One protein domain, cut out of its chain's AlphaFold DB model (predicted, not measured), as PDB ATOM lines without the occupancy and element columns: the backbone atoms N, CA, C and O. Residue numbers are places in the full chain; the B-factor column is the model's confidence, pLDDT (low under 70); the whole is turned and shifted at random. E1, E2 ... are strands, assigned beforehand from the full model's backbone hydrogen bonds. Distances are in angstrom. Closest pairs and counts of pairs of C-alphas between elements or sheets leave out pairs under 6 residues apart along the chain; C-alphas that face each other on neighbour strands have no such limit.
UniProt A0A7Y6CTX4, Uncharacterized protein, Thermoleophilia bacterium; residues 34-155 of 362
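This is residues 34 to 155 of the 362 residues of an uncharacterized protein of Thermoleophilia bacterium (UniProt A0A7Y6CTX4). Two sheets of strands make an elongated sandwich, only partly face to face: a strongly twisted sheet ordered E3, E2, E9, E8, E5, E6 curls like part of a barrel over the smaller sheet E1, E4, E7. E3 runs on into E4, joining the sheets, and E6 comes close to E7. The 122 printed residues hold nine named strands, E1 to E9 along the chain, and no named helix: the class is all strand. The larger sheet is mixed, the smaller antiparallel; the whole is compact, with a radius of gyration of the C-alphas of 15.1 A and spans of 56 by 32 by 23 A.

E1, residues 34 to 36, is antiparallel to E4, residues 57 to 63, with N 35 and O 61 2.8 A apart. E2, residues 40 to 46, pairs over 40 to 44 with E9, residues 141 to 154, parallel, N 42 to O 151 2.8 A. Over 45 to 46 E2 forms a hairpin with E3, residues 52 to 54, N 45 to O 54 2.8 A. E4 is antiparallel to E7, residues 108 to 114, N 60 to O 111 2.8 A. E5, residues 72 to 76, forms a hairpin with E6, residues 91 to 95, N 73 to O 95 2.8 A. E8, residues 122 to 132, is antiparallel to E5, N 74 to O 127 3.0 A, and forms a hairpin with E9, N 126 to O 148 2.9 A. The closest C-alphas of E6 and E7 are those of Gly 94 and Ala 113, 5.4 A.

E1 begins at C-alpha 34 (182.202, 205.723, 143.097). E8 spans 32.1 A and E9 40.2 A, ending at C-alpha 154 (203.224, 209.475, 155.224).

The C-alphas farthest apart, of Ala 48 and Gly 136, are 56.9 A apart. The printed part has no cut. The links E5 to E6 and E6 to E7 are long. Residues 48 to 49 have pLDDT under 70.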
ATOM      1  N   GLY A  34     181.322 205.343 142.000       87.56
ATOM      2  CA  GLY A  34     182.202 205.723 143.097       87.56
ATOM      3  C   GLY A  34     182.151 207.232 143.321       87.56
ATOM      4  O   GLY A  34     182.335 208.023 142.399       87.56
ATOM      5  N   VAL A  35     181.899 207.643 144.561       89.12
ATOM      6  CA  VAL A  35     181.754 209.056 144.940       89.12
ATOM      7  C   VAL A  35     183.070 209.606 145.489       89.12
ATOM      8  O   VAL A  35     183.528 210.672 145.082       89.12
ATOM      9  N   ALA A  36     183.692 208.887 146.424       84.69
ATOM     10  CA  ALA A  36     184.952 209.287 147.039       84.69
ATOM     11  C   ALA A  36     185.684 208.066 147.609       84.69
ATOM     12  O   ALA A  36     185.025 207.127 148.037       84.69
ATOM     13  N   PRO A  37     187.019 208.066 147.678       89.44
ATOM     14  CA  PRO A  37     187.923 209.084 147.163       89.44
ATOM     15  C   PRO A  37     188.162 208.953 145.644       89.44
ATOM     16  O   PRO A  37     188.332 207.865 145.121       89.44
ATOM     17  N   ASN A  38     188.221 210.072 144.934       90.94
ATOM     18  CA  ASN A  38     188.754 210.204 143.588       90.94
ATOM     19  C   ASN A  38     189.778 211.363 143.520       90.94
ATOM     20  O   ASN A  38     189.411 212.533 143.426       90.94
ATOM     21  N   GLY A  39     191.068 211.036 143.604       87.69
ATOM     22  CA  GLY A  39     192.196 211.970 143.583       87.69
ATOM     23  C   GLY A  39     192.633 212.503 144.955       87.69
ATOM     24  O   GLY A  39     193.668 213.163 145.044       87.69
ATOM     25  N   GLN A  40     191.898 212.224 146.039       93.38
ATOM     26  CA  GLN A  40     192.270 212.677 147.386       93.38
ATOM     27  C   GLN A  40     193.538 211.978 147.895       93.38
ATOM     28  O   GLN A  40     193.869 210.850 147.523       93.38
ATOM     29  N   SER A  41     194.233 212.658 148.807       94.31
ATOM     30  CA  SER A  41     195.366 212.112 149.552       94.31
ATOM     31  C   SER A  41     195.011 211.948 151.024       94.31
ATOM     32  O   SER A  41     194.433 212.852 151.625       94.31
ATOM     33  N   PHE A  42     195.397 210.821 151.613       91.94
ATOM     34  CA  PHE A  42     195.215 210.527 153.029       91.94
ATOM     35  C   PHE A  42     196.561 210.499 153.733       91.94
ATOM     36  O   PHE A  42     197.484 209.802 153.309       91.94
ATOM     37  N   THR A  43     196.660 211.236 154.833       94.19
ATOM     38  CA  THR A  43     197.837 211.188 155.695       94.19
ATOM     39  C   THR A  43     197.832 209.894 156.506       94.19
ATOM     40  O   THR A  43     196.829 209.574 157.144       94.19
ATOM     41  N   VAL A  44     198.946 209.161 156.497       93.38
ATOM     42  CA  VAL A  44     199.097 207.886 157.205       93.38
ATOM     43  C   VAL A  44     200.254 207.912 158.201       93.38
ATOM     44  O   VAL A  44     201.352 208.375 157.894       93.38
ATOM     45  N   ARG A  45     200.044 207.348 159.389       90.12
ATOM     46  CA  ARG A  45     201.107 207.008 160.339       90.12
ATOM     47  C   ARG A  45     201.621 205.621 160.040       90.12
ATOM     48  O   ARG A  45     200.833 204.715 159.775       90.12
ATOM     49  N   VAL A  46     202.931 205.447 160.154       84.06
ATOM     50  CA  VAL A  46     203.579 204.147 159.997       84.06
ATOM     51  C   VAL A  46     204.377 203.780 161.236       84.06
ATOM     52  O   VAL A  46     204.847 204.658 161.959       84.06
ATOM     53  N   ASP A  47     204.503 202.484 161.496       77.56
ATOM     54  CA  ASP A  47     205.403 201.981 162.528       77.56
ATOM     55  C   ASP A  47     206.863 201.910 162.041       77.56
ATOM     56  O   ASP A  47     207.205 202.298 160.921       77.56
ATOM     57  N   ALA A  48     207.747 201.393 162.898       67.44
ATOM     58  CA  ALA A  48     209.169 201.235 162.597       67.44
ATOM     59  C   ALA A  48     209.463 200.276 161.425       67.44
ATOM     60  O   ALA A  48     210.577 200.287 160.904       67.44
ATOM     61  N   THR A  49     208.497 199.447 161.019       64.50
ATOM     62  CA  THR A  49     208.606 198.529 159.873       64.50
ATOM     63  C   THR A  49     208.060 199.135 158.577       64.50
ATOM     64  O   THR A  49     208.230 198.551 157.510       64.50
ATOM     65  N   GLY A  50     207.444 200.322 158.651       72.94
ATOM     66  CA  GLY A  50     206.795 200.988 157.523       72.94
ATOM     67  C   GLY A  50     205.341 200.560 157.298       72.94
ATOM     68  O   GLY A  50     204.733 201.005 156.324       72.94
ATOM     69  N   ALA A  51     204.770 199.733 158.181       77.88
ATOM     70  CA  ALA A  51     203.370 199.332 158.110       77.88
ATOM     71  C   ALA A  51     202.457 200.466 158.589       77.88
ATOM     72  O   ALA A  51     202.761 201.142 159.575       77.88
ATOM     73  N   ILE A  52     201.332 200.681 157.900       85.75
ATOM     74  CA  ILE A  52     200.365 201.725 158.257       85.75
ATOM     75  C   ILE A  52     199.665 201.352 159.567       85.75
ATOM     76  O   ILE A  52     199.037 200.303 159.673       85.75
ATOM     77  N   THR A  53     199.754 202.238 160.558       87.94
ATOM     78  CA  THR A  53     199.095 202.099 161.866       87.94
ATOM     79  C   THR A  53     197.875 203.002 162.012       87.94
ATOM     80  O   THR A  53     197.001 202.717 162.829       87.94
ATOM     81  N   SER A  54     197.792 204.086 161.233       91.06
ATOM     82  CA  SER A  54     196.629 204.976 161.216       91.06
ATOM     83  C   SER A  54     196.508 205.723 159.879       91.06
ATOM     84  O   SER A  54     197.532 206.199 159.397       91.06
ATOM     85  N   PRO A  55     195.300 205.876 159.308       92.44
ATOM     86  CA  PRO A  55     194.104 205.124 159.669       92.44
ATOM     87  C   PRO A  55     194.264 203.638 159.298       92.44
ATOM     88  O   PRO A  55     194.979 203.286 158.359       92.44
ATOM     89  N   SER A  56     193.596 202.749 160.036       89.12
ATOM     90  CA  SER A  56     193.575 201.303 159.749       89.12
ATOM     91  C   SER A  56     192.688 200.934 158.550       89.12
ATOM     92  O   SER A  56     192.717 199.797 158.068       89.12
ATOM     93  N   SER A  57     191.904 201.896 158.055       92.06
ATOM     94  CA  SER A  57     191.040 201.750 156.891       92.06
ATOM     95  C   SER A  57     190.788 203.078 156.176       92.06
ATOM     96  O   SER A  57     190.840 204.138 156.798       92.06
ATOM     97  N   ILE A  58     190.458 203.004 154.888       95.06
ATOM     98  CA  ILE A  58     189.954 204.111 154.070       95.06
ATOM     99  C   ILE A  58     188.497 203.813 153.714       95.06
ATOM    100  O   ILE A  58     188.189 202.720 153.238       95.06
ATOM    101  N   ASP A  59     187.612 204.776 153.950       95.06
ATOM    102  CA  ASP A  59     186.198 204.654 153.602       95.06
ATOM    103  C   ASP A  59     186.008 205.070 152.131       95.06
ATOM    104  O   ASP A  59     186.309 206.200 151.741       95.06
ATOM    105  N   LEU A  60     185.540 204.128 151.311       94.12
ATOM    106  CA  LEU A  60     185.189 204.312 149.905       94.12
ATOM    107  C   LEU A  60     183.669 204.445 149.812       94.12
ATOM    108  O   LEU A  60     182.933 203.529 150.177       94.12
ATOM    109  N   VAL A  61     183.200 205.593 149.355       91.94
ATOM    110  CA  VAL A  61     181.785 205.937 149.251       91.94
ATOM    111  C   VAL A  61     181.291 205.586 147.861       91.94
ATOM    112  O   VAL A  61     181.847 206.046 146.864       91.94
ATOM    113  N   VAL A  62     180.229 204.795 147.803       93.00
ATOM    114  CA  VAL A  62     179.607 204.326 146.565       93.00
ATOM    115  C   VAL A  62     178.143 204.731 146.567       93.00
ATOM    116  O   VAL A  62     177.503 204.734 147.619       93.00
ATOM    117  N   ARG A  63     177.616 205.082 145.400       94.06
ATOM    118  CA  ARG A  63     176.199 205.372 145.206       94.06
ATOM    119  C   ARG A  63     175.614 204.354 144.244       94.06
ATOM    120  O   ARG A  63     176.240 204.065 143.231       94.06
ATOM    121  N   LEU A  64     174.456 203.818 144.599       92.31
ATOM    122  CA  LEU A  64     173.715 202.795 143.867       92.31
ATOM    123  C   LEU A  64     172.255 203.233 143.795       92.31
ATOM    124  O   LEU A  64     171.725 203.751 144.787       92.31
ATOM    125  N   ASP A  65     171.613 203.022 142.652       91.81
ATOM    126  CA  ASP A  65     170.165 203.183 142.525       91.81
ATOM    127  C   ASP A  65     169.427 201.846 142.739       91.81
ATOM    128  O   ASP A  65     169.998 200.867 143.225       91.81
ATOM    129  N   ALA A  66     168.116 201.825 142.489       90.69
ATOM    130  CA  ALA A  66     167.294 200.638 142.725       90.69
ATOM    131  C   ALA A  66     167.483 199.565 141.637       90.69
ATOM    132  O   ALA A  66     167.059 198.419 141.813       90.69
ATOM    133  N   GLU A  67     168.089 199.942 140.515       93.81
ATOM    134  CA  GLU A  67     168.350 199.118 139.346       93.81
ATOM    135  C   GLU A  67     169.707 198.394 139.429       93.81
ATOM    136  O   GLU A  67     169.944 197.452 138.662       93.81
ATOM    137  N   ASP A  68     170.566 198.798 140.369       93.81
ATOM    138  CA  ASP A  68     171.887 198.227 140.621       93.81
ATOM    139  C   ASP A  68     171.863 197.091 141.657       93.81
ATOM    140  O   ASP A  68     171.228 197.160 142.713       93.81
ATOM    141  N   SER A  69     172.643 196.040 141.405       93.12
ATOM    142  CA  SER A  69     172.982 195.058 142.430       93.12
ATOM    143  C   SER A  69     173.992 195.633 143.426       93.12
ATOM    144  O   SER A  69     174.767 196.538 143.119       93.12
ATOM    145  N   ALA A  70     174.083 195.030 144.613       89.50
ATOM    146  CA  ALA A  70     175.166 195.344 145.538       89.50
ATOM    147  C   ALA A  70     176.533 195.018 144.888       89.50
ATOM    148  O   ALA A  70     176.732 193.872 144.472       89.50
ATOM    149  N   PRO A  71     177.468 195.982 144.794       92.62
ATOM    150  CA  PRO A  71     178.714 195.808 144.066       92.62
ATOM    151  C   PRO A  71     179.732 194.999 144.863       92.62
ATOM    152  O   PRO A  71     179.729 194.979 146.099       92.62
ATOM    153  N   PHE A  72     180.686 194.424 144.138       94.12
ATOM    154  CA  PHE A  72     182.017 194.205 144.671       94.12
ATOM    155  C   PHE A  72     182.845 195.483 144.491       94.12
ATOM    156  O   PHE A  72     182.909 196.054 143.402       94.12
ATOM    157  N   VAL A  73     183.488 195.938 145.564       95.31
ATOM    158  CA  VAL A  73     184.400 197.085 145.535       95.31
ATOM    159  C   VAL A  73     185.825 196.563 145.563       95.31
ATOM    160  O   VAL A  73     186.249 195.958 146.548       95.31
ATOM    161  N   TRP A  74     186.574 196.809 144.495       94.94
ATOM    162  CA  TRP A  74     187.961 196.375 144.359       94.94
ATOM    163  C   TRP A  74     188.920 197.511 144.685       94.94
ATOM    164  O   TRP A  74     188.687 198.631 144.250       94.94
ATOM    165  N   VAL A  75     190.029 197.230 145.377       96.69
ATOM    166  CA  VAL A  75     191.161 198.160 145.522       96.69
ATOM    167  C   VAL A  75     192.445 197.483 145.061       96.69
ATOM    168  O   VAL A  75     192.774 196.378 145.495       96.69
ATOM    169  N   SER A  76     193.191 198.162 144.199       95.12
ATOM    170  CA  SER A  76     194.339 197.644 143.461       95.12
ATOM    171  C   SER A  76     195.507 198.630 143.485       95.12
ATOM    172  O   SER A  76     195.324 199.843 143.602       95.12
ATOM    173  N   ASP A  77     196.725 198.111 143.348       90.56
ATOM    174  CA  ASP A  77     197.933 198.916 143.122       90.56
ATOM    175  C   ASP A  77     198.165 199.291 141.645       90.56
ATOM    176  O   ASP A  77     199.144 199.961 141.321       90.56
ATOM    177  N   SER A  78     197.246 198.900 140.761       91.50
ATOM    178  CA  SER A  78     197.235 199.227 139.333       91.50
ATOM    179  C   SER A  78     195.863 199.758 138.902       91.50
ATOM    180  O   SER A  78     194.852 199.222 139.371       91.50
ATOM    181  N   PRO A  79     195.804 200.740 137.979       92.44
ATOM    182  CA  PRO A  79     194.545 201.227 137.415       92.44
ATOM    183  C   PRO A  79     193.912 200.248 136.417       92.44
ATOM    184  O   PRO A  79     192.791 200.466 135.973       92.44
ATOM    185  N   THR A  80     194.623 199.201 136.000       91.56
ATOM    186  CA  THR A  80     194.142 198.297 134.955       91.56
ATOM    187  C   THR A  80     193.067 197.351 135.492       91.56
ATOM    188  O   THR A  80     193.329 196.530 136.377       91.56
ATOM    189  N   VAL A  81     191.875 197.440 134.901       89.50
ATOM    190  CA  VAL A  81     190.726 196.573 135.189       89.50
ATOM    191  C   VAL A  81     190.629 195.495 134.114       89.50
ATOM    192  O   VAL A  81     190.722 195.782 132.921       89.50
ATOM    193  N   GLY A  82     190.488 194.240 134.534       83.19
ATOM    194  CA  GLY A  82     190.251 193.119 133.633       83.19
ATOM    195  C   GLY A  82     188.851 193.161 133.019       83.19
ATOM    196  O   GLY A  82     187.945 193.823 133.518       83.19
ATOM    197  N   SER A  83     188.651 192.390 131.953       79.56
ATOM    198  CA  SER A  83     187.382 192.305 131.211       79.56
ATOM    199  C   SER A  83     186.176 191.841 132.030       79.56
ATOM    200  O   SER A  83     185.049 192.035 131.597       79.56
ATOM    201  N   ALA A  84     186.408 191.205 133.178       80.56
ATOM    202  CA  ALA A  84     185.370 190.735 134.094       80.56
ATOM    203  C   ALA A  84     185.307 191.582 135.378       80.56
ATOM    204  O   ALA A  84     184.939 191.067 136.423       80.56
ATOM    205  N   GLY A  85     185.800 192.825 135.353       82.62
ATOM    206  CA  GLY A  85     185.810 193.702 136.529       82.62
ATOM    207  C   GLY A  85     186.889 193.374 137.562       82.62
ATOM    208  O   GLY A  85     187.110 194.144 138.489       82.62
ATOM    209  N   THR A  86     187.636 192.280 137.414       84.38
ATOM    210  CA  THR A  86     188.689 191.897 138.365       84.38
ATOM    211  C   THR A  86     189.970 192.724 138.197       84.38
ATOM    212  O   THR A  86     190.326 193.069 137.067       84.38
ATOM    213  N   PRO A  87     190.745 192.984 139.266       85.31
ATOM    214  CA  PRO A  87     192.044 193.648 139.153       85.31
ATOM    215  C   PRO A  87     193.024 192.872 138.273       85.31
ATOM    216  O   PRO A  87     193.234 191.681 138.483       85.31
ATOM    217  N   ALA A  88     193.663 193.552 137.316       83.50
ATOM    218  CA  ALA A  88     194.818 192.988 136.612       83.50
ATOM    219  C   ALA A  88     196.113 193.120 137.441       83.50
ATOM    220  O   ALA A  88     197.057 192.353 137.258       83.50
ATOM    221  N   GLY A  89     196.157 194.111 138.339       81.06
ATOM    222  CA  GLY A  89     197.198 194.261 139.356       81.06
ATOM    223  C   GLY A  89     196.910 193.457 140.620       81.06
ATOM    224  O   GLY A  89     196.011 192.616 140.669       81.06
ATOM    225  N   ARG A  90     197.667 193.734 141.682       85.25
ATOM    226  CA  ARG A  90     197.457 193.069 142.966       85.25
ATOM    227  C   ARG A  90     196.272 193.711 143.675       85.25
ATOM    228  O   ARG A  90     196.288 194.906 143.965       85.25
ATOM    229  N   THR A  91     195.284 192.904 144.047       91.81
ATOM    230  CA  THR A  91     194.233 193.333 144.975       91.81
ATOM    231  C   THR A  91     194.841 193.589 146.351       91.81
ATOM    232  O   THR A  91     195.448 192.696 146.945       91.81
ATOM    233  N   VAL A  92     194.692 194.807 146.866       88.75
ATOM    234  CA  VAL A  92     195.234 195.214 148.174       88.75
ATOM    235  C   VAL A  92     194.155 195.359 149.243       88.75
ATOM    236  O   VAL A  92     194.460 195.240 150.427       88.75
ATOM    237  N   ALA A  93     192.908 195.600 148.843       93.62
ATOM    238  CA  ALA A  93     191.737 195.645 149.713       93.62
ATOM    239  C   ALA A  93     190.456 195.542 148.870       93.62
ATOM    240  O   ALA A  93     190.508 195.506 147.640       93.62
ATOM    241  N   GLY A  94     189.305 195.509 149.531       92.25
ATOM    242  CA  GLY A  94     188.006 195.551 148.878       92.25
ATOM    243  C   GLY A  94     186.874 195.231 149.839       92.25
ATOM    244  O   GLY A  94     187.117 194.885 150.998       92.25
ATOM    245  N   CYS A  95     185.648 195.332 149.341       91.69
ATOM    246  CA  CYS A  95     184.443 194.929 150.053       91.69
ATOM    247  C   CYS A  95     183.567 194.088 149.137       91.69
ATOM    248  O   CYS A  95     183.384 194.417 147.969       91.69
ATOM    249  N   SER A  96     182.992 193.028 149.695       88.69
ATOM    250  CA  SER A  96     181.905 192.314 149.033       88.69
ATOM    251  C   SER A  96     180.577 193.039 149.254       88.69
ATOM    252  O   SER A  96     180.467 193.882 150.150       88.69
ATOM    253  N   SER A  97     179.547 192.621 148.523       83.75
ATOM    254  CA  SER A  97     178.165 193.076 148.702       83.75
ATOM    255  C   SER A  97     177.669 192.994 150.151       83.75
ATOM    256  O   SER A  97     176.922 193.856 150.600       83.75
ATOM    257  N   THR A  98     178.120 191.998 150.919       82.81
ATOM    258  CA  THR A  98     177.717 191.807 152.326       82.81
ATOM    259  C   THR A  98     178.486 192.681 153.318       82.81
ATOM    260  O   THR A  98     178.158 192.711 154.502       82.81
ATOM    261  N   SER A  99     179.534 193.367 152.861       84.31
ATOM    262  CA  SER A  99     180.448 194.150 153.702       84.31
ATOM    263  C   SER A  99     180.268 195.662 153.535       84.31
ATOM    264  O   SER A  99     181.008 196.434 154.147       84.31
ATOM    265  N   LEU A 100     179.309 196.087 152.707       87.94
ATOM    266  CA  LEU A 100     178.946 197.488 152.530       87.94
ATOM    267  C   LEU A 100     178.113 197.982 153.712       87.94
ATOM    268  O   LEU A 100     177.155 197.340 154.138       87.94
ATOM    269  N   LEU A 101     178.477 199.151 154.230       88.81
ATOM    270  CA  LEU A 101     177.788 199.801 155.339       88.81
ATOM    271  C   LEU A 101     176.896 200.928 154.801       88.81
ATOM    272  O   LEU A 101     177.355 201.687 153.952       88.81
ATOM    273  N   PRO A 102     175.654 201.097 155.276       87.56
ATOM    274  CA  PRO A 102     174.847 202.250 154.887       87.56
ATOM    275  C   PRO A 102     175.477 203.544 155.428       87.56
ATOM    276  O   PRO A 102     175.908 203.587 156.581       87.56
ATOM    277  N   SER A 103     175.521 204.609 154.618       82.88
ATOM    278  CA  SER A 103     176.067 205.907 155.061       82.88
ATOM    279  C   SER A 103     175.054 206.767 155.830       82.88
ATOM    280  O   SER A 103     175.439 207.725 156.498       82.88
ATOM    281  N   GLY A 104     173.761 206.436 155.723       81.19
ATOM    282  CA  GLY A 104     172.638 207.241 156.214       81.19
ATOM    283  C   GLY A 104     171.994 208.129 155.142       81.19
ATOM    284  O   GLY A 104     170.867 208.578 155.337       81.19
ATOM    285  N   GLU A 105     172.652 208.334 153.997       85.44
ATOM    286  CA  GLU A 105     172.041 208.942 152.809       85.44
ATOM    287  C   GLU A 105     171.419 207.839 151.924       85.44
ATOM    288  O   GLU A 105     172.070 206.816 151.683       85.44
ATOM    289  N   PRO A 106     170.174 208.005 151.434       88.56
ATOM    290  CA  PRO A 106     169.546 207.034 150.541       88.56
ATOM    291  C   PRO A 106     170.408 206.729 149.309       88.56
ATOM    292  O   PRO A 106     170.897 207.641 148.648       88.56
ATOM    293  N   GLY A 107     170.583 205.440 149.007       87.12
ATOM    294  CA  GLY A 107     171.388 204.980 147.868       87.12
ATOM    295  C   GLY A 107     172.905 205.074 148.071       87.12
ATOM    296  O   GLY A 107     173.651 204.659 147.192       87.12
ATOM    297  N   THR A 108     173.389 205.567 149.215       90.19
ATOM    298  CA  THR A 108     174.824 205.725 149.476       90.19
ATOM    299  C   THR A 108     175.328 204.691 150.490       90.19
ATOM    300  O   THR A 108     174.774 204.501 151.577       90.19
ATOM    301  N   TRP A 109     176.444 204.051 150.148       90.69
ATOM    302  CA  TRP A 109     177.079 202.996 150.931       90.69
ATOM    303  C   TRP A 109     178.573 203.265 151.119       90.69
ATOM    304  O   TRP A 109     179.194 204.007 150.361       90.69
ATOM    305  N   ILE A 110     179.156 202.648 152.142       92.88
ATOM    306  CA  ILE A 110     180.557 202.780 152.529       92.88
ATOM    307  C   ILE A 110     181.211 201.401 152.496       92.88
ATOM    308  O   ILE A 110     180.825 200.495 153.236       92.88
ATOM    309  N   CYS A 111     182.252 201.266 151.682       94.06
ATOM    310  CA  CYS A 111     183.221 200.186 151.775       94.06
ATOM    311  C   CYS A 111     184.407 200.633 152.633       94.06
ATOM    312  O   CYS A 111     185.165 201.518 152.247       94.06
ATOM    313  N   ARG A 112     184.605 199.996 153.790       93.94
ATOM    314  CA  ARG A 112     185.753 200.262 154.663       93.94
ATOM    315  C   ARG A 112     186.948 199.393 154.266       93.94
ATOM    316  O   ARG A 112     187.131 198.291 154.783       93.94
ATOM    317  N   ALA A 113     187.773 199.887 153.349       92.56
ATOM    318  CA  ALA A 113     188.928 199.167 152.823       92.56
ATOM    319  C   ALA A 113     190.111 199.196 153.808       92.56
ATOM    320  O   ALA A 113     190.567 200.266 154.205       92.56
ATOM    321  N   SER A 114     190.639 198.031 154.199       92.00
ATOM    322  CA  SER A 114     191.779 197.948 155.128       92.00
ATOM    323  C   SER A 114     193.080 198.480 154.517       92.00
ATOM    324  O   SER A 114     193.402 198.178 153.370       92.00
ATOM    325  N   THR A 115     193.880 199.199 155.306       93.38
ATOM    326  CA  THR A 115     195.201 199.703 154.887       93.38
ATOM    327  C   THR A 115     196.345 198.711 155.114       93.38
ATOM    328  O   THR A 115     197.482 199.005 154.753       93.38
ATOM    329  N   VAL A 116     196.080 197.514 155.656       85.50
ATOM    330  CA  VAL A 116     197.120 196.558 156.093       85.50
ATOM    331  C   VAL A 116     198.064 196.095 154.974       85.50
ATOM    332  O   VAL A 116     199.241 195.850 155.222       85.50
ATOM    333  N   SER A 117     197.569 196.000 153.735       86.69
ATOM    334  CA  SER A 117     198.362 195.588 152.559       86.69
ATOM    335  C   SER A 117     198.845 196.769 151.708       86.69
ATOM    336  O   SER A 117     199.449 196.573 150.645       86.69
ATOM    337  N   MET A 118     198.569 197.991 152.169       91.94
ATOM    338  CA  MET A 118     198.945 199.240 151.519       91.94
ATOM    339  C   MET A 118     200.256 199.787 152.096       91.94
ATOM    340  O   MET A 118     200.758 199.368 153.134       91.94
ATOM    341  N   GLN A 119     200.829 200.739 151.376       89.31
ATOM    342  CA  GLN A 119     202.106 201.389 151.650       89.31
ATOM    343  C   GLN A 119     201.966 202.904 151.465       89.31
ATOM    344  O   GLN A 119     201.280 203.325 150.522       89.31
ATOM    345  N   PRO A 120     202.631 203.716 152.308       90.19
ATOM    346  CA  PRO A 120     202.722 205.159 152.107       90.19
ATOM    347  C   PRO A 120     203.487 205.507 150.821       90.19
ATOM    348  O   PRO A 120     204.291 204.723 150.320       90.19
ATOM    349  N   GLY A 121     203.274 206.719 150.315       88.12
ATOM    350  CA  GLY A 121     203.922 207.244 149.111       88.12
ATOM    351  C   GLY A 121     203.409 206.636 147.806       88.12
ATOM    352  O   GLY A 121     204.055 206.798 146.775       88.12
ATOM    353  N   ARG A 122     202.278 205.924 147.840       89.00
ATOM    354  CA  ARG A 122     201.683 205.268 146.672       89.00
ATOM    355  C   ARG A 122     200.279 205.778 146.391       89.00
ATOM    356  O   ARG A 122     199.556 206.168 147.311       89.00
ATOM    357  N   THR A 123     199.907 205.691 145.122       93.75
ATOM    358  CA  THR A 123     198.535 205.844 144.642       93.75
ATOM    359  C   THR A 123     197.916 204.463 144.466       93.75
ATOM    360  O   THR A 123     198.553 203.560 143.923       93.75
ATOM    361  N   TYR A 124     196.689 204.308 144.948       95.69
ATOM    362  CA  TYR A 124     195.858 203.124 144.771       95.69
ATOM    363  C   TYR A 124     194.653 203.473 143.920       95.69
ATOM    364  O   TYR A 124     194.214 204.626 143.876       95.69
ATOM    365  N   TYR A 125     194.121 202.450 143.270       97.06
ATOM    366  CA  TYR A 125     192.992 202.556 142.368       97.06
ATOM    367  C   TYR A 125     191.868 201.665 142.854       97.06
ATOM    368  O   TYR A 125     192.123 200.603 143.419       97.06
ATOM    369  N   TRP A 126     190.630 202.090 142.652       97.19
ATOM    370  CA  TRP A 126     189.474 201.310 143.062       97.19
ATOM    371  C   TRP A 126     188.297 201.521 142.122       97.19
ATOM    372  O   TRP A 126     188.237 202.522 141.411       97.19
ATOM    373  N   TRP A 127     187.395 200.553 142.073       96.25
ATOM    374  CA  TRP A 127     186.229 200.578 141.193       96.25
ATOM    375  C   TRP A 127     185.154 199.619 141.703       96.25
ATOM    376  O   TRP A 127     185.386 198.830 142.627       96.25
ATOM    377  N   LEU A 128     183.982 199.717 141.087       94.88
ATOM    378  CA  LEU A 128     182.826 198.866 141.339       94.88
ATOM    379  C   LEU A 128     182.684 197.838 140.225       94.88
ATOM    380  O   LEU A 128     182.913 198.166 139.062       94.88
ATOM    381  N   ASP A 129     182.264 196.639 140.598       92.81
ATOM    382  CA  ASP A 129     181.806 195.573 139.712       92.81
ATOM    383  C   ASP A 129     180.423 195.120 140.202       92.81
ATOM    384  O   ASP A 129     180.280 194.722 141.362       92.81
ATOM    385  N   TYR A 130     179.392 195.293 139.374       93.56
ATOM    386  CA  TYR A 130     177.991 195.043 139.730       93.56
ATOM    387  C   TYR A 130     177.146 194.718 138.502       93.56
ATOM    388  O   TYR A 130     177.532 195.015 137.378       93.56
ATOM    389  N   ASP A 131     175.964 194.152 138.718       94.62
ATOM    390  CA  ASP A 131     174.968 193.964 137.672       94.62
ATOM    391  C   ASP A 131     173.926 195.082 137.724       94.62
ATOM    392  O   ASP A 131     173.415 195.420 138.791       94.62
ATOM    393  N   ARG A 132     173.554 195.614 136.561       94.19
ATOM    394  CA  ARG A 132     172.479 196.599 136.414       94.19
ATOM    395  C   ARG A 132     171.363 196.064 135.535       94.19
ATOM    396  O   ARG A 132     171.628 195.505 134.467       94.19
ATOM    397  N   ARG A 133     170.110 196.272 135.944       94.75
ATOM    398  CA  ARG A 133     168.925 195.994 135.118       94.75
ATOM    399  C   ARG A 133     168.278 197.298 134.662       94.75
ATOM    400  O   ARG A 133     167.407 197.832 135.342       94.75
ATOM    401  N   ASP A 134     168.662 197.759 133.477       89.50
ATOM    402  CA  ASP A 134     168.054 198.951 132.886       89.50
ATOM    403  C   ASP A 134     166.549 198.761 132.612       89.50
ATOM    404  O   ASP A 134     166.100 197.648 132.296       89.50
ATOM    405  N   PRO A 135     165.741 199.836 132.679       87.00
ATOM    406  CA  PRO A 135     164.320 199.772 132.362       87.00
ATOM    407  C   PRO A 135     164.063 199.186 130.966       87.00
ATOM    408  O   PRO A 135     164.523 199.709 129.954       87.00
ATOM    409  N   GLY A 136     163.299 198.092 130.908       87.50
ATOM    410  CA  GLY A 136     162.983 197.387 129.661       87.50
ATOM    411  C   GLY A 136     164.022 196.350 129.218       87.50
ATOM    412  O   GLY A 136     163.776 195.639 128.243       87.50
ATOM    413  N   ALA A 137     165.144 196.203 129.929       89.38
ATOM    414  CA  ALA A 137     166.107 195.140 129.667       89.38
ATOM    415  C   ALA A 137     165.566 193.770 130.120       89.38
ATOM    416  O   ALA A 137     165.029 193.617 131.219       89.38
ATOM    417  N   ALA A 138     165.745 192.747 129.279       90.94
ATOM    418  CA  ALA A 138     165.300 191.380 129.573       90.94
ATOM    419  C   ALA A 138     166.160 190.681 130.644       90.94
ATOM    420  O   ALA A 138     165.688 189.771 131.325       90.94
ATOM    421  N   ALA A 139     167.415 191.103 130.808       92.75
ATOM    422  CA  ALA A 139     168.361 190.549 131.768       92.75
ATOM    423  C   ALA A 139     169.276 191.656 132.325       92.75
ATOM    424  O   ALA A 139     169.481 192.659 131.640       92.75
ATOM    425  N   PRO A 140     169.816 191.489 133.547       94.06
ATOM    426  CA  PRO A 140     170.871 192.358 134.052       94.06
ATOM    427  C   PRO A 140     172.140 192.260 133.196       94.06
ATOM    428  O   PRO A 140     172.410 191.225 132.585       94.06
ATOM    429  N   THR A 141     172.920 193.333 133.183       93.44
ATOM    430  CA  THR A 141     174.224 193.413 132.515       93.44
ATOM    431  C   THR A 141     175.298 193.773 133.525       93.44
ATOM    432  O   THR A 141     175.061 194.636 134.367       93.44
ATOM    433  N   SER A 142     176.470 193.144 133.422       92.56
ATOM    434  CA  SER A 142     177.625 193.497 134.251       92.56
ATOM    435  C   SER A 142     178.143 194.881 133.861       92.56
ATOM    436  O   SER A 142     178.282 195.205 132.678       92.56
ATOM    437  N   GLN A 143     178.398 195.695 134.875       93.19
ATOM    438  CA  GLN A 143     178.839 197.075 134.800       93.19
ATOM    439  C   GLN A 143     180.094 197.257 135.646       93.19
ATOM    440  O   GLN A 143     180.246 196.681 136.725       93.19
ATOM    441  N   ILE A 144     180.988 198.112 135.154       92.44
ATOM    442  CA  ILE A 144     182.205 198.510 135.854       92.44
ATOM    443  C   ILE A 144     182.200 200.026 135.973       92.44
ATOM    444  O   ILE A 144     182.045 200.730 134.975       92.44
ATOM    445  N   SER A 145     182.419 200.535 137.183       93.06
ATOM    446  CA  SER A 145     182.488 201.976 137.441       93.06
ATOM    447  C   SER A 145     183.815 202.354 138.086       93.06
ATOM    448  O   SER A 145     184.092 201.945 139.214       93.06
ATOM    449  N   GLY A 146     184.651 203.098 137.352       90.94
ATOM    450  CA  GLY A 146     186.020 203.472 137.723       90.94
ATOM    451  C   GLY A 146     187.014 203.312 136.555       90.94
ATOM    452  O   GLY A 146     186.585 203.230 135.404       90.94
ATOM    453  N   PRO A 147     188.337 203.259 136.817       92.75
ATOM    454  CA  PRO A 147     188.976 203.331 138.130       92.75
ATOM    455  C   PRO A 147     189.008 204.756 138.704       92.75
ATOM    456  O   PRO A 147     189.380 205.715 138.030       92.75
ATOM    457  N   PHE A 148     188.690 204.874 139.988       93.62
ATOM    458  CA  PHE A 148     188.962 206.042 140.824       93.62
ATOM    459  C   PHE A 148     190.315 205.877 141.510       93.62
ATOM    460  O   PHE A 148     190.897 204.791 141.499       93.62
ATOM    461  N   SER A 149     190.826 206.939 142.130       95.38
ATOM    462  CA  SER A 149     192.143 206.894 142.767       95.38
ATOM    463  C   SER A 149     192.195 207.572 144.129       95.38
ATOM    464  O   SER A 149     191.398 208.452 144.436       95.38
ATOM    465  N   PHE A 150     193.168 207.187 144.946       96.31
ATOM    466  CA  PHE A 150     193.588 207.947 146.119       96.31
ATOM    467  C   PHE A 150     195.061 207.697 146.412       96.31
ATOM    468  O   PHE A 150     195.610 206.665 146.034       96.31
ATOM    469  N   SER A 151     195.709 208.627 147.106       94.31
ATOM    470  CA  SER A 151     197.114 208.484 147.494       94.31
ATOM    471  C   SER A 151     197.277 208.424 149.003       94.31
ATOM    472  O   SER A 151     196.545 209.072 149.745       94.31
ATOM    473  N   LEU A 152     198.256 207.655 149.470       94.06
ATOM    474  CA  LEU A 152     198.632 207.617 150.880       94.06
ATOM    475  C   LEU A 152     199.921 208.403 151.065       94.06
ATOM    476  O   LEU A 152     200.937 208.088 150.450       94.06
ATOM    477  N   VAL A 153     199.903 209.417 151.920       92.44
ATOM    478  CA  VAL A 153     201.054 210.275 152.203       92.44
ATOM    479  C   VAL A 153     201.479 210.028 153.636       92.44
ATOM    480  O   VAL A 153     200.677 210.149 154.551       92.44
ATOM    481  N   GLN A 154     202.738 209.661 153.860       86.75
ATOM    482  CA  GLN A 154     203.224 209.475 155.224       86.75
ATOM    483  C   GLN A 154     203.159 210.802 155.992       86.75
ATOM    484  O   GLN A 154     203.665 211.814 155.502       86.75
ATOM    485  N   GLU A 155     202.574 210.785 157.192       84.31
ATOM    486  CA  GLU A 155     202.650 211.898 158.137       84.31
ATOM    487  C   GLU A 155     204.124 212.218 158.355       84.31
ATOM    488  O   GLU A 155     204.919 211.345 158.725       84.31
TER     489      GLU A 155